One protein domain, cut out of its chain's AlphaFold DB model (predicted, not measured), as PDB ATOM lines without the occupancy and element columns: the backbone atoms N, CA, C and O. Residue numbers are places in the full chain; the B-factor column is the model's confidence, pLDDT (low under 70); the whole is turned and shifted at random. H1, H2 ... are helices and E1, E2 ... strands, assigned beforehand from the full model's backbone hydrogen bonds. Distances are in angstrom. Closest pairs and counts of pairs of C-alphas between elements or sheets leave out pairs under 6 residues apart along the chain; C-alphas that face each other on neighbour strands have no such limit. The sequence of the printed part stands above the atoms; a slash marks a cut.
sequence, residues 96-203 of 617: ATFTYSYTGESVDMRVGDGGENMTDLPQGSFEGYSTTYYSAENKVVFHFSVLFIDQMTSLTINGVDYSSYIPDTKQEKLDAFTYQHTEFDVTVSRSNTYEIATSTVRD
ATOM      1  N   ALA A  96      97.072 207.121 317.494       69.06
ATOM      2  CA  ALA A  96      96.491 207.307 316.169       69.06
ATOM      3  C   ALA A  96      95.635 208.562 316.108       69.06
ATOM      4  O   ALA A  96      94.928 208.906 317.053       69.06
ATOM      5  N   THR A  97      95.704 209.221 314.957       77.56
ATOM      6  CA  THR A  97      94.823 210.331 314.629       77.56
ATOM      7  C   THR A  97      93.538 209.782 314.030       77.56
ATOM      8  O   THR A  97      93.574 209.026 313.057       77.56
ATOM      9  N   PHE A  98      92.406 210.185 314.590       77.88
ATOM     10  CA  PHE A  98      91.076 209.845 314.097       77.88
ATOM     11  C   PHE A  98      90.251 211.118 313.913       77.88
ATOM     12  O   PHE A  98      90.584 212.176 314.447       77.88
ATOM     13  N   THR A  99      89.187 211.020 313.121       83.56
ATOM     14  CA  THR A  99      88.181 212.089 312.994       83.56
ATOM     15  C   THR A  99      87.034 211.808 313.945       83.56
ATOM     16  O   THR A  99      86.629 210.651 314.065       83.56
ATOM     17  N   TYR A 100      86.487 212.834 314.582       82.94
ATOM     18  CA  TYR A 100      85.265 212.700 315.357       82.94
ATOM     19  C   TYR A 100      84.271 213.816 315.061       82.94
ATOM     20  O   TYR A 100      84.660 214.940 314.739       82.94
ATOM     21  N   SER A 101      82.989 213.481 315.180       82.31
ATOM     22  CA  SER A 101      81.906 214.447 315.330       82.31
ATOM     23  C   SER A 101      81.188 214.169 316.643       82.31
ATOM     24  O   SER A 101      80.958 213.011 316.984       82.31
ATOM     25  N   TYR A 102      80.894 215.218 317.399       81.88
ATOM     26  CA  TYR A 102      80.241 215.143 318.699       81.88
ATOM     27  C   TYR A 102      79.120 216.179 318.764       81.88
ATOM     28  O   TYR A 102      79.282 217.297 318.279       81.88
ATOM     29  N   THR A 103      77.975 215.790 319.323       74.50
ATOM     30  CA  THR A 103      76.814 216.660 319.542       74.50
ATOM     31  C   THR A 103      76.270 216.413 320.945       74.50
ATOM     32  O   THR A 103      75.590 215.417 321.174       74.50
ATOM     33  N   GLY A 104      76.603 217.300 321.882       67.94
ATOM     34  CA  GLY A 104      76.086 217.273 323.247       67.94
ATOM     35  C   GLY A 104      76.449 218.546 324.008       67.94
ATOM     36  O   GLY A 104      77.585 219.019 323.953       67.94
ATOM     37  N   GLU A 105      75.461 219.126 324.678       69.25
ATOM     38  CA  GLU A 105      75.632 220.250 325.600       69.25
ATOM     39  C   GLU A 105      75.760 219.676 327.026       69.25
ATOM     40  O   GLU A 105      75.098 218.686 327.349       69.25
ATOM     41  N   SER A 106      76.646 220.247 327.849       75.81
ATOM     42  CA  SER A 106      76.891 219.832 329.249       75.81
ATOM     43  C   SER A 106      77.493 218.431 329.478       75.81
ATOM     44  O   SER A 106      77.351 217.879 330.569       75.81
ATOM     45  N   VAL A 107      78.170 217.837 328.488       87.50
ATOM     46  CA  VAL A 107      78.933 216.589 328.688       87.50
ATOM     47  C   VAL A 107      80.389 216.809 328.320       87.50
ATOM     48  O   VAL A 107      80.705 217.170 327.180       87.50
ATOM     49  N   ASP A 108      81.250 216.546 329.295       89.50
ATOM     50  CA  ASP A 108      82.686 216.428 329.124       89.50
ATOM     51  C   ASP A 108      83.038 215.032 328.632       89.50
ATOM     52  O   ASP A 108      82.498 214.024 329.091       89.50
ATOM     53  N   MET A 109      83.954 214.969 327.669       91.06
ATOM     54  CA  MET A 109      84.366 213.708 327.074       91.06
ATOM     55  C   MET A 109      85.881 213.625 326.980       91.06
ATOM     56  O   MET A 109      86.539 214.511 326.435       91.06
ATOM     57  N   ARG A 110      86.425 212.498 327.435       91.50
ATOM     58  CA  ARG A 110      87.821 212.116 327.224       91.50
ATOM     59  C   ARG A 110      87.900 210.826 326.431       91.50
ATOM     60  O   ARG A 110      87.006 209.987 326.489       91.50
ATOM     61  N   VAL A 111      88.987 210.645 325.698       90.81
ATOM     62  CA  VAL A 111      89.210 209.458 324.866       90.81
ATOM     63  C   VAL A 111      90.624 208.921 325.043       90.81
ATOM     64  O   VAL A 111      91.565 209.703 325.120       90.81
ATOM     65  N   GLY A 112      90.787 207.602 325.117       88.69
ATOM     66  CA  GLY A 112      92.089 207.002 325.404       88.69
ATOM     67  C   GLY A 112      92.099 205.485 325.480       88.69
ATOM     68  O   GLY A 112      91.244 204.792 324.917       88.69
ATOM     69  N   ASP A 113      93.105 204.977 326.187       84.31
ATOM     70  CA  ASP A 113      93.294 203.552 326.462       84.31
ATOM     71  C   ASP A 113      92.495 203.048 327.679       84.31
ATOM     72  O   ASP A 113      92.473 201.837 327.917       84.31
ATOM     73  N   GLY A 114      91.815 203.949 328.400       81.06
ATOM     74  CA  GLY A 114      91.084 203.668 329.641       81.06
ATOM     75  C   GLY A 114      91.951 203.701 330.903       81.06
ATOM     76  O   GLY A 114      91.482 203.312 331.966       81.06
ATOM     77  N   GLY A 115      93.220 204.103 330.787       81.44
ATOM     78  CA  GLY A 115      94.134 204.325 331.905       81.44
ATOM     79  C   GLY A 115      94.527 205.796 332.019       81.44
ATOM     80  O   GLY A 115      93.718 206.694 331.815       81.44
ATOM     81  N   GLU A 116      95.796 206.061 332.326       82.56
ATOM     82  CA  GLU A 116      96.311 207.431 332.478       82.56
ATOM     83  C   GLU A 116      96.403 208.200 331.142       82.56
ATOM     84  O   GLU A 116      96.565 209.418 331.137       82.56
ATOM     85  N   ASN A 117      96.291 207.516 329.995       85.88
ATOM     86  CA  ASN A 117      96.511 208.107 328.675       85.88
ATOM     87  C   ASN A 117      95.195 208.516 327.996       85.88
ATOM     88  O   ASN A 117      94.817 207.979 326.948       85.88
ATOM     89  N   MET A 118      94.508 209.489 328.591       88.25
ATOM     90  CA  MET A 118      93.256 210.056 328.081       88.25
ATOM     91  C   MET A 118      93.482 211.451 327.474       88.25
ATOM     92  O   MET A 118      94.335 212.211 327.923       88.25
ATOM     93  N   THR A 119      92.720 211.789 326.437       89.31
ATOM     94  CA  THR A 119      92.760 213.070 325.717       89.31
ATOM     95  C   THR A 119      91.403 213.752 325.827       89.31
ATOM     96  O   THR A 119      90.397 213.149 325.452       89.31
ATOM     97  N   ASP A 120      91.366 214.995 326.311       89.19
ATOM     98  CA  ASP A 120      90.137 215.794 326.371       89.19
ATOM     99  C   ASP A 120      89.618 216.123 324.967       89.19
ATOM    100  O   ASP A 120      90.381 216.460 324.053       89.19
ATOM    101  N   LEU A 121      88.301 216.043 324.804       86.75
ATOM    102  CA  LEU A 121      87.598 216.484 323.610       86.75
ATOM    103  C   LEU A 121      86.801 217.762 323.928       86.75
ATOM    104  O   LEU A 121      86.316 217.916 325.045       86.75
ATOM    105  N   PRO A 122      86.669 218.701 322.973       82.31
ATOM    106  CA  PRO A 122      85.926 219.938 323.188       82.31
ATOM    107  C   PRO A 122      84.460 219.663 323.537       82.31
ATOM    108  O   PRO A 122      83.816 218.831 322.894       82.31
ATOM    109  N   GLN A 123      83.925 220.418 324.496       78.00
ATOM    110  CA  GLN A 123      82.493 220.433 324.792       78.00
ATOM    111  C   GLN A 123      81.682 221.047 323.633       78.00
ATOM    112  O   GLN A 123      82.156 221.938 322.921       78.00
ATOM    113  N   GLY A 124      80.422 220.624 323.493       74.12
ATOM    114  CA  GLY A 124      79.483 221.167 322.512       74.12
ATOM    115  C   GLY A 124      79.491 220.445 321.162       74.12
ATOM    116  O   GLY A 124      80.006 219.342 321.007       74.12
ATOM    117  N   SER A 125      78.874 221.069 320.154       80.25
ATOM    118  CA  SER A 125      78.853 220.514 318.797       80.25
ATOM    119  C   SER A 125      80.188 220.755 318.094       80.25
ATOM    120  O   SER A 125      80.508 221.894 317.750       80.25
ATOM    121  N   PHE A 126      80.952 219.690 317.859       80.88
ATOM    122  CA  PHE A 126      82.300 219.785 317.304       80.88
ATOM    123  C   PHE A 126      82.550 218.751 316.207       80.88
ATOM    124  O   PHE A 126      82.114 217.605 316.297       80.88
ATOM    125  N   GLU A 127      83.307 219.152 315.187       84.69
ATOM    126  CA  GLU A 127      83.887 218.259 314.186       84.69
ATOM    127  C   GLU A 127      85.392 218.525 314.115       84.69
ATOM    128  O   GLU A 127      85.826 219.666 313.938       84.69
ATOM    129  N   GLY A 128      86.208 217.479 314.237       84.50
ATOM    130  CA  GLY A 128      87.648 217.637 314.091       84.50
ATOM    131  C   GLY A 128      88.448 216.358 314.258       84.50
ATOM    132  O   GLY A 128      87.955 215.250 314.052       84.50
ATOM    133  N   TYR A 129      89.726 216.533 314.589       84.00
ATOM    134  CA  TYR A 129      90.695 215.449 314.697       84.00
ATOM    135  C   TYR A 129      91.293 215.429 316.093       84.00
ATOM    136  O   TYR A 129      91.607 216.479 316.649       84.00
ATOM    137  N   SER A 130      91.473 214.236 316.642       81.94
ATOM    138  CA  SER A 130      92.184 214.037 317.902       81.94
ATOM    139  C   SER A 130      93.211 212.925 317.733       81.94
ATOM    140  O   SER A 130      93.079 212.063 316.858       81.94
ATOM    141  N   THR A 131      94.276 212.994 318.524       81.69
ATOM    142  CA  THR A 131      95.283 211.940 318.621       81.69
ATOM    143  C   THR A 131      95.117 211.294 319.979       81.69
ATOM    144  O   THR A 131      95.253 211.977 320.983       81.69
ATOM    145  N   THR A 132      94.816 209.999 319.993       80.25
ATOM    146  CA  THR A 132      94.552 209.259 321.229       80.25
ATOM    147  C   THR A 132      95.385 207.994 321.310       80.25
ATOM    148  O   THR A 132      95.874 207.483 320.295       80.25
ATOM    149  N   TYR A 133      95.493 207.481 322.528       78.50
ATOM    150  CA  TYR A 133      96.012 206.162 322.839       78.50
ATOM    151  C   TYR A 133      94.905 205.111 322.717       78.50
ATOM    152  O   TYR A 133      93.717 205.421 322.817       78.50
ATOM    153  N   TYR A 134      95.305 203.865 322.472       76.50
ATOM    154  CA  TYR A 134      94.421 202.706 322.390       76.50
ATOM    155  C   TYR A 134      94.965 201.628 323.315       76.50
ATOM    156  O   TYR A 134      96.179 201.508 323.483       76.50
ATOM    157  N   SER A 135      94.079 200.807 323.870       70.00
ATOM    158  CA  SER A 135      94.515 199.684 324.695       70.00
ATOM    159  C   SER A 135      95.226 198.614 323.854       70.00
ATOM    160  O   SER A 135      95.042 198.522 322.635       70.00
ATOM    161  N   ALA A 136      95.986 197.731 324.514       67.06
ATOM    162  CA  ALA A 136      96.684 196.611 323.870       67.06
ATOM    163  C   ALA A 136      95.748 195.651 323.095       67.06
ATOM    164  O   ALA A 136      96.203 194.880 322.251       67.06
ATOM    165  N   GLU A 137      94.437 195.716 323.345       74.38
ATOM    166  CA  GLU A 137      93.399 194.952 322.643       74.38
ATOM    167  C   GLU A 137      92.815 195.681 321.418       74.38
ATOM    168  O   GLU A 137      91.813 195.237 320.855       74.38
ATOM    169  N   ASN A 138      93.426 196.789 320.982       81.00
ATOM    170  CA  ASN A 138      92.973 197.606 319.853       81.00
ATOM    171  C   ASN A 138      91.552 198.179 320.057       81.00
ATOM    172  O   ASN A 138      90.731 198.215 319.131       81.00
ATOM    173  N   LYS A 139      91.268 198.613 321.289       85.81
ATOM    174  CA  LYS A 139      90.019 199.267 321.701       85.81
ATOM    175  C   LYS A 139      90.266 200.733 322.061       85.81
ATOM    176  O   LYS A 139      91.388 201.109 322.391       85.81
ATOM    177  N   VAL A 140      89.201 201.525 321.991       88.75
ATOM    178  CA  VAL A 140      89.135 202.908 322.481       88.75
ATOM    179  C   VAL A 140      88.181 202.958 323.650       88.75
ATOM    180  O   VAL A 140      87.102 202.372 323.564       88.75
ATOM    181  N   VAL A 141      88.558 203.682 324.695       91.31
ATOM    182  CA  VAL A 141      87.660 204.041 325.789       91.31
ATOM    183  C   VAL A 141      87.260 205.499 325.629       91.31
ATOM    184  O   VAL A 141      88.120 206.366 325.486       91.31
ATOM    185  N   PHE A 142      85.955 205.744 325.619       92.56
ATOM    186  CA  PHE A 142      85.370 207.066 325.786       92.56
ATOM    187  C   PHE A 142      84.897 207.189 327.225       92.56
ATOM    188  O   PHE A 142      84.070 206.391 327.657       92.56
ATOM    189  N   HIS A 143      85.431 208.166 327.936       93.56
ATOM    190  CA  HIS A 143      85.015 208.533 329.276       93.56
ATOM    191  C   HIS A 143      84.076 209.728 329.170       93.56
ATOM    192  O   HIS A 143      84.442 210.741 328.568       93.56
ATOM    193  N   PHE A 144      82.877 209.592 329.721       93.75
ATOM    194  CA  PHE A 144      81.865 210.638 329.753       93.75
ATOM    195  C   PHE A 144      81.720 211.142 331.179       93.75
ATOM    196  O   PHE A 144      81.596 210.334 332.093       93.75
ATOM    197  N   SER A 145      81.686 212.459 331.343       92.19
ATOM    198  CA  SER A 145      81.452 213.131 332.616       92.19
ATOM    199  C   SER A 145      80.297 214.117 332.430       92.19
ATOM    200  O   SER A 145      80.341 215.004 331.574       92.19
ATOM    201  N   VAL A 146      79.197 213.883 333.148       90.75
ATOM    202  CA  VAL A 146      77.944 214.647 333.030       90.75
ATOM    203  C   VAL A 146      77.673 215.330 334.358       90.75
ATOM    204  O   VAL A 146      77.603 214.642 335.373       90.75
ATOM    205  N   LEU A 147      77.513 216.655 334.370       86.94
ATOM    206  CA  LEU A 147      77.199 217.396 335.596       86.94
ATOM    207  C   LEU A 147      75.954 216.809 336.276       86.94
ATOM    208  O   LEU A 147      74.960 216.561 335.607       86.94
ATOM    209  N   PHE A 148      75.971 216.647 337.601       84.38
ATOM    210  CA  PHE A 148      74.921 215.967 338.387       84.38
ATOM    211  C   PHE A 148      73.512 216.554 338.239       84.38
ATOM    212  O   PHE A 148      72.519 215.937 338.616       84.38
ATOM    213  N   ILE A 149      73.446 217.794 337.770       84.62
ATOM    214  CA  ILE A 149      72.213 218.518 337.508       84.62
ATOM    215  C   ILE A 149      71.539 218.101 336.197       84.62
ATOM    216  O   ILE A 149      70.360 218.399 336.007       84.62
ATOM    217  N   ASP A 150      72.271 217.430 335.314       88.19
ATOM    218  CA  ASP A 150      71.828 216.945 334.018       88.19
ATOM    219  C   ASP A 150      71.974 215.413 333.957       88.19
ATOM    220  O   ASP A 150      72.790 214.802 334.642       88.19
ATOM    221  N   GLN A 151      71.182 214.773 333.103       88.31
ATOM    222  CA  GLN A 151      71.241 213.341 332.840       88.31
ATOM    223  C   GLN A 151      71.385 213.100 331.338       88.31
ATOM    224  O   GLN A 151      70.616 213.627 330.527       88.31
ATOM    225  N   MET A 152      72.345 212.256 330.948       91.12
ATOM    226  CA  MET A 152      72.400 211.736 329.583       91.12
ATOM    227  C   MET A 152      71.253 210.739 329.375       91.12
ATOM    228  O   MET A 152      71.038 209.843 330.175       91.12
ATOM    229  N   THR A 153      70.497 210.885 328.293       91.19
ATOM    230  CA  THR A 153      69.328 210.041 327.980       91.19
ATOM    231  C   THR A 153      69.566 209.124 326.790       91.19
ATOM    232  O   THR A 153      68.855 208.136 326.617       91.19
ATOM    233  N   SER A 154      70.557 209.439 325.955       92.50
ATOM    234  CA  SER A 154      70.986 208.560 324.873       92.50
ATOM    235  C   SER A 154      72.454 208.761 324.522       92.50
ATOM    236  O   SER A 154      72.986 209.865 324.663       92.50
ATOM    237  N   LEU A 155      73.080 207.690 324.035       94.00
ATOM    238  CA  LEU A 155      74.442 207.684 323.516       94.00
ATOM    239  C   LEU A 155      74.530 206.759 322.303       94.00
ATOM    240  O   LEU A 155      74.259 205.562 322.401       94.00
ATOM    241  N   THR A 156      74.983 207.293 321.171       93.62
ATOM    242  CA  THR A 156      75.333 206.487 319.998       93.62
ATOM    243  C   THR A 156      76.754 206.772 319.537       93.62
ATOM    244  O   THR A 156      77.183 207.922 319.512       93.62
ATOM    245  N   ILE A 157      77.482 205.717 319.160       93.44
ATOM    246  CA  ILE A 157      78.835 205.804 318.596       93.44
ATOM    247  C   ILE A 157      78.852 205.009 317.291       93.44
ATOM    248  O   ILE A 157      78.585 203.806 317.285       93.44
ATOM    249  N   ASN A 158      79.148 205.670 316.171       92.88
ATOM    250  CA  ASN A 158      79.083 205.106 314.816       92.88
ATOM    251  C   ASN A 158      77.731 204.426 314.514       92.88
ATOM    252  O   ASN A 158      77.676 203.368 313.884       92.88
ATOM    253  N   GLY A 159      76.636 205.016 315.006       89.25
ATOM    254  CA  GLY A 159      75.271 204.511 314.836       89.25
ATOM    255  C   GLY A 159      74.908 203.286 315.690       89.25
ATOM    256  O   GLY A 159      73.807 202.758 315.537       89.25
ATOM    257  N   VAL A 160      75.800 202.825 316.573       95.12
ATOM    258  CA  VAL A 160      75.513 201.780 317.569       95.12
ATOM    259  C   VAL A 160      75.054 202.439 318.865       95.12
ATOM    260  O   VAL A 160      75.689 203.384 319.323       95.12
ATOM    261  N   ASP A 161      73.965 201.936 319.440       95.94
ATOM    262  CA  ASP A 161      73.393 202.419 320.699       95.94
ATOM    263  C   ASP A 161      74.158 201.860 321.909       95.94
ATOM    264  O   ASP A 161      74.293 200.644 322.066       95.94
ATOM    265  N   TYR A 162      74.650 202.768 322.748       96.50
ATOM    266  CA  TYR A 162      75.363 202.499 323.994       96.50
ATOM    267  C   TYR A 162      74.627 203.069 325.213       96.50
ATOM    268  O   TYR A 162      75.194 203.122 326.301       96.50
ATOM    269  N   SER A 163      73.355 203.451 325.077       94.69
ATOM    270  CA  SER A 163      72.586 204.080 326.160       94.69
ATOM    271  C   SER A 163      72.446 203.195 327.408       94.69
ATOM    272  O   SER A 163      72.247 203.707 328.498       94.69
ATOM    273  N   SER A 164      72.623 201.873 327.294       94.38
ATOM    274  CA  SER A 164      72.640 200.953 328.444       94.38
ATOM    275  C   SER A 164      73.862 201.092 329.361       94.38
ATOM    276  O   SER A 164      73.905 200.436 330.394       94.38
ATOM    277  N   TYR A 165      74.889 201.836 328.943       94.31
ATOM    278  CA  TYR A 165      76.061 202.147 329.769       94.31
ATOM    279  C   TYR A 165      75.835 203.379 330.649       94.31
ATOM    280  O   TYR A 165      76.631 203.625 331.549       94.31
ATOM    281  N   ILE A 166      74.777 204.147 330.379       94.00
ATOM    282  CA  ILE A 166      74.448 205.339 331.147       94.00
ATOM    283  C   ILE A 166      73.881 204.899 332.506       94.00
ATOM    284  O   ILE A 166      72.920 204.124 332.524       94.00
ATOM    285  N   PRO A 167      74.425 205.388 333.635       92.62
ATOM    286  CA  PRO A 167      73.866 205.132 334.959       92.62
ATOM    287  C   PRO A 167      72.421 205.642 335.074       92.62
ATOM    288  O   PRO A 167      72.161 206.828 334.862       92.62
ATOM    289  N   ASP A 168      71.478 204.760 335.421       86.94
ATOM    290  CA  ASP A 168      70.044 205.092 335.461       86.94
ATOM    291  C   ASP A 168      69.433 204.863 336.849       86.94
ATOM    292  O   ASP A 168      68.697 205.701 337.371       86.94
ATOM    293  N   THR A 169      69.778 203.757 337.518       89.88
ATOM    294  CA  THR A 169      69.291 203.512 338.882       89.88
ATOM    295  C   THR A 169      69.998 204.401 339.904       89.88
ATOM    296  O   THR A 169      71.151 204.790 339.724       89.88
ATOM    297  N   LYS A 170      69.346 204.656 341.050       88.81
ATOM    298  CA  LYS A 170      69.962 205.402 342.161       88.81
ATOM    299  C   LYS A 170      71.348 204.854 342.520       88.81
ATOM    300  O   LYS A 170      72.267 205.640 342.682       88.81
ATOM    301  N   GLN A 171      71.500 203.534 342.645       91.12
ATOM    302  CA  GLN A 171      72.783 202.946 343.039       91.12
ATOM    303  C   GLN A 171      73.846 203.118 341.954       91.12
ATOM    304  O   GLN A 171      74.957 203.506 342.280       91.12
ATOM    305  N   GLU A 172      73.502 202.909 340.680       92.06
ATOM    306  CA  GLU A 172      74.442 203.134 339.573       92.06
ATOM    307  C   GLU A 172      74.881 204.597 339.502       92.06
ATOM    308  O   GLU A 172      76.064 204.856 339.323       92.06
ATOM    309  N   LYS A 173      73.959 205.554 339.695       90.56
ATOM    310  CA  LYS A 173      74.292 206.986 339.759       90.56
ATOM    311  C   LYS A 173      75.245 207.294 340.919       90.56
ATOM    312  O   LYS A 173      76.184 208.053 340.729       90.56
ATOM    313  N   LEU A 174      75.024 206.708 342.102       92.00
ATOM    314  CA  LEU A 174      75.915 206.884 343.258       92.00
ATOM    315  C   LEU A 174      77.297 206.257 343.025       92.00
ATOM    316  O   LEU A 174      78.300 206.874 343.365       92.00
ATOM    317  N   ASP A 175      77.353 205.054 342.446       91.62
ATOM    318  CA  ASP A 175      78.605 204.340 342.159       91.62
ATOM    319  C   ASP A 175      79.435 205.046 341.073       91.62
ATOM    320  O   ASP A 175      80.661 204.955 341.068       91.62
ATOM    321  N   ALA A 176      78.757 205.743 340.159       91.69
ATOM    322  CA  ALA A 176      79.344 206.525 339.079       91.69
ATOM    323  C   ALA A 176      79.655 207.982 339.468       91.69
ATOM    324  O   ALA A 176      80.142 208.740 338.632       91.69
ATOM    325  N   PHE A 177      79.331 208.416 340.690       91.50
ATOM    326  CA  PHE A 177      79.464 209.819 341.065       91.50
ATOM    327  C   PHE A 177      80.899 210.178 341.456       91.50
ATOM    328  O   PHE A 177      81.451 209.626 342.411       91.50
ATOM    329  N   THR A 178      81.443 211.195 340.791       88.88
ATOM    330  CA  THR A 178      82.742 211.789 341.100       88.88
ATOM    331  C   THR A 178      82.648 213.309 340.998       88.88
ATOM    332  O   THR A 178      82.213 213.873 339.997       88.88
ATOM    333  N   TYR A 179      83.109 213.998 342.033       84.69
ATOM    334  CA  TYR A 179      83.154 215.448 342.182       84.69
ATOM    335  C   TYR A 179      81.774 216.104 342.158       84.69
ATOM    336  O   TYR A 179      81.158 216.331 343.193       84.69
ATOM    337  N   GLN A 180      81.286 216.396 340.962       84.81
ATOM    338  CA  GLN A 180      79.963 216.952 340.693       84.81
ATOM    339  C   GLN A 180      79.372 216.324 339.431       84.81
ATOM    340  O   GLN A 180      78.496 216.905 338.794       84.81
ATOM    341  N   HIS A 181      79.875 215.155 339.047       89.88
ATOM    342  CA  HIS A 181      79.574 214.514 337.787       89.88
ATOM    343  C   HIS A 181      79.176 213.063 338.003       89.88
ATOM    344  O   HIS A 181      79.657 212.386 338.906       89.88
ATOM    345  N   THR A 182      78.295 212.585 337.139       90.75
ATOM    346  CA  THR A 182      78.105 211.160 336.905       90.75
ATOM    347  C   THR A 182      79.026 210.760 335.764       90.75
ATOM    348  O   THR A 182      78.906 211.284 334.652       90.75
ATOM    349  N   GLU A 183      79.949 209.848 336.048       92.56
ATOM    350  CA  GLU A 183      81.009 209.448 335.134       92.56
ATOM    351  C   GLU A 183      80.884 207.981 334.735       92.56
ATOM    352  O   GLU A 183      80.615 207.107 335.558       92.56
ATOM    353  N   PHE A 184      81.082 207.684 333.454       94.50
ATOM    354  CA  PHE A 184      81.061 206.306 332.970       94.50
ATOM    355  C   PHE A 184      81.873 206.140 331.688       94.50
ATOM    356  O   PHE A 184      82.003 207.053 330.869       94.50
ATOM    357  N   ASP A 185      82.376 204.923 331.495       94.75
ATOM    358  CA  ASP A 185      83.215 204.571 330.359       94.75
ATOM    359  C   ASP A 185      82.466 203.705 329.346       94.75
ATOM    360  O   ASP A 185      81.797 202.723 329.685       94.75
ATOM    361  N   VAL A 186      82.675 203.997 328.065       94.50
ATOM    362  CA  VAL A 186      82.245 203.150 326.955       94.50
ATOM    363  C   VAL A 186      83.453 202.702 326.158       94.50
ATOM    364  O   VAL A 186      84.166 203.488 325.536       94.50
ATOM    365  N   THR A 187      83.667 201.389 326.141       92.56
ATOM    366  CA  THR A 187      84.736 200.777 325.357       92.56
ATOM    367  C   THR A 187      84.216 200.316 324.001       92.56
ATOM    368  O   THR A 187      83.318 199.474 323.916       92.56
ATOM    369  N   VAL A 188      84.835 200.795 322.925       91.69
ATOM    370  CA  VAL A 188      84.486 200.436 321.547       91.69
ATOM    371  C   VAL A 188      85.688 199.900 320.772       91.69
ATOM    372  O   VAL A 188      86.845 200.048 321.164       91.69
ATOM    373  N   SER A 189      85.423 199.256 319.636       88.25
ATOM    374  CA  SER A 189      86.492 198.833 318.724       88.25
ATOM    375  C   SER A 189      87.166 200.041 318.067       88.25
ATOM    376  O   SER A 189      86.509 201.044 317.771       88.25
ATOM    377  N   ARG A 190      88.472 199.939 317.796       85.81
ATOM    378  CA  ARG A 190      89.217 200.983 317.080       85.81
ATOM    379  C   ARG A 190      88.628 201.273 315.694       85.81
ATOM    380  O   ARG A 190      88.399 200.359 314.903       85.81
ATOM    381  N   SER A 191      88.489 202.556 315.384       85.31
ATOM    382  CA  SER A 191      88.099 203.113 314.090       85.31
ATOM    383  C   SER A 191      88.963 204.336 313.770       85.31
ATOM    384  O   SER A 191      89.509 204.975 314.667       85.31
ATOM    385  N   ASN A 192      89.081 204.670 312.483       83.00
ATOM    386  CA  ASN A 192      89.717 205.916 312.038       83.00
ATOM    387  C   ASN A 192      88.756 207.116 312.128       83.00
ATOM    388  O   ASN A 192      89.189 208.263 312.025       83.00
ATOM    389  N   THR A 193      87.458 206.849 312.285       85.38
ATOM    390  CA  THR A 193      86.394 207.854 312.387       85.38
ATOM    391  C   THR A 193      85.364 207.447 313.445       85.38
ATOM    392  O   THR A 193      84.983 206.271 313.511       85.38
ATOM    393  N   TYR A 194      84.908 208.412 314.239       89.31
ATOM    394  CA  TYR A 194      83.874 208.246 315.260       89.31
ATOM    395  C   TYR A 194      82.781 209.307 315.119       89.31
ATOM    396  O   TYR A 194      83.039 210.494 315.251       89.31
ATOM    397  N   GLU A 195      81.548 208.890 314.872       90.00
ATOM    398  CA  GLU A 195      80.374 209.764 314.957       90.00
ATOM    399  C   GLU A 195      79.693 209.521 316.301       90.00
ATOM    400  O   GLU A 195      79.201 208.419 316.545       90.00
ATOM    401  N   ILE A 196      79.719 210.514 317.187       91.12
ATOM    402  CA  ILE A 196      79.223 210.429 318.559       91.12
ATOM    403  C   ILE A 196      78.041 211.385 318.689       91.12
ATOM    404  O   ILE A 196      78.163 212.590 318.467       91.12
ATOM    405  N   ALA A 197      76.882 210.859 319.062       88.69
ATOM    406  CA  ALA A 197      75.710 211.677 319.339       88.69
ATOM    407  C   ALA A 197      75.161 211.335 320.716       88.69
ATOM    408  O   ALA A 197      74.943 210.157 321.019       88.69
ATOM    409  N   THR A 198      74.944 212.367 321.527       90.00
ATOM    410  CA  THR A 198      74.353 212.250 322.859       90.00
ATOM    411  C   THR A 198      73.095 213.104 322.949       90.00
ATOM    412  O   THR A 198      72.800 213.946 322.100       90.00
ATOM    413  N   SER A 199      72.285 212.858 323.969       88.81
ATOM    414  CA  SER A 199      71.213 213.777 324.349       88.81
ATOM    415  C   SER A 199      71.176 213.894 325.857       88.81
ATOM    416  O   SER A 199      71.255 212.878 326.543       88.81
ATOM    417  N   THR A 200      71.037 215.112 326.362       88.38
ATOM    418  CA  THR A 200      70.966 215.425 327.790       88.38
ATOM    419  C   THR A 200      69.651 216.122 328.118       88.38
ATOM    420  O   THR A 200      69.054 216.797 327.277       88.38
ATOM    421  N   VAL A 201      69.170 215.913 329.340       88.50
ATOM    422  CA  VAL A 201      68.035 216.632 329.931       88.50
ATOM    423  C   VAL A 201      68.403 217.046 331.349       88.50
ATOM    424  O   VAL A 201      69.341 216.499 331.918       88.50
ATOM    425  N   ARG A 202      67.646 217.972 331.940       88.88
ATOM    426  CA  ARG A 202      67.757 218.257 333.372       88.88
ATOM    427  C   ARG A 202      67.397 217.004 334.176       88.88
ATOM    428  O   ARG A 202      66.346 216.427 333.907       88.88
ATOM    429  N   ASP A 203      68.218 216.630 335.154       85.50
ATOM    430  CA  ASP A 203      67.878 215.548 336.083       85.50
ATOM    431  C   ASP A 203      66.870 216.075 337.117       85.50
ATOM    432  O   ASP A 203      67.173 216.974 337.909       85.50
TER     433      ASP A 203
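Overview. This is residues 96 to 203 of the 617 residues of an uncharacterized protein of Denitrobacterium detoxificans (UniProt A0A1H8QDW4). Two strongly twisted sheets of four strands lie face to face as a sandwich, their strands nearly aligned, and the small helix H1 sits at one end beside the edge strand E7. One sheet runs E4, E1, E8, E6 and is mixed; the other runs E3, E2, E5, E7 and is all antiparallel, and the chain passes between the two sheets again and again. The printed part has 108 residues with eight named strands and one named helix, in the order E1 E2 E3 E4 E5 E6 H1 E7 E8, and is mostly strand. The whole is compact and rounded, with a radius of gyration of the C-alphas of 13.1 A and spans of 36 by 27 by 23 A.

Arrangement. In the first sheet, E1, residues 96 to 103, and E8, residues 193 to 202, are parallel neighbours, with N 196 and O 101 2.8 A apart. E4, residues 126 to 132, is an edge strand antiparallel to E1, with N 100 and O 128 at 2.9 A. E6, residues 150 to 157, is the other edge strand, antiparallel to E8, with N 151 and O 201 at 2.8 A; it bends by 57 degrees at residue 153. In the second sheet, E2, residues 107 to 112, and E5, residues 139 to 147, are antiparallel inner strands, with N 143 and O 110 at 2.8 A. E3, residues 118 to 121, forms a hairpin with E2, with N 119 and O 111 at 2.7 A. E7, residues 181 to 189, is antiparallel to E5, with N 186 and O 142 at 2.8 A. The sheets' best planes are 8 degrees apart and their facing parts 9.1 A centre to centre. The closest C-alphas of E3 and E4 are those of Thr 119 and Thr 132, 6.2 A apart, while E6 and E7 are near each other. H1, residues 170 to 175, only grazes the second sheet with residues 172 to 175, and every O i to N i+4 pair in it is within hydrogen-bond range.

Along the chain. E1 begins at C-alpha 96, (96.491, 207.307, 316.169), and measures 22.0 A. E8 is 29.9 A long and ends at C-alpha 202, (67.757, 218.257, 333.372). E5 measures 26.2 A, E7 25.6 A and E6 20.3 A; E2 and E4 are each 16.6 A, E3 9.7 A. H1, 8.7 A long, begins at C-alpha 170, (69.962, 205.402, 342.161).

Size, cuts and confidence. The C-alphas of Thr 97 and Lys 170 are the two farthest apart, 37.4 A. The printed part has no cut. The link from E6 to H1 is long, 12 residues. Mean pLDDT of the printed part is 86.8; residues 96, 104 to 105 and 136 are under 70.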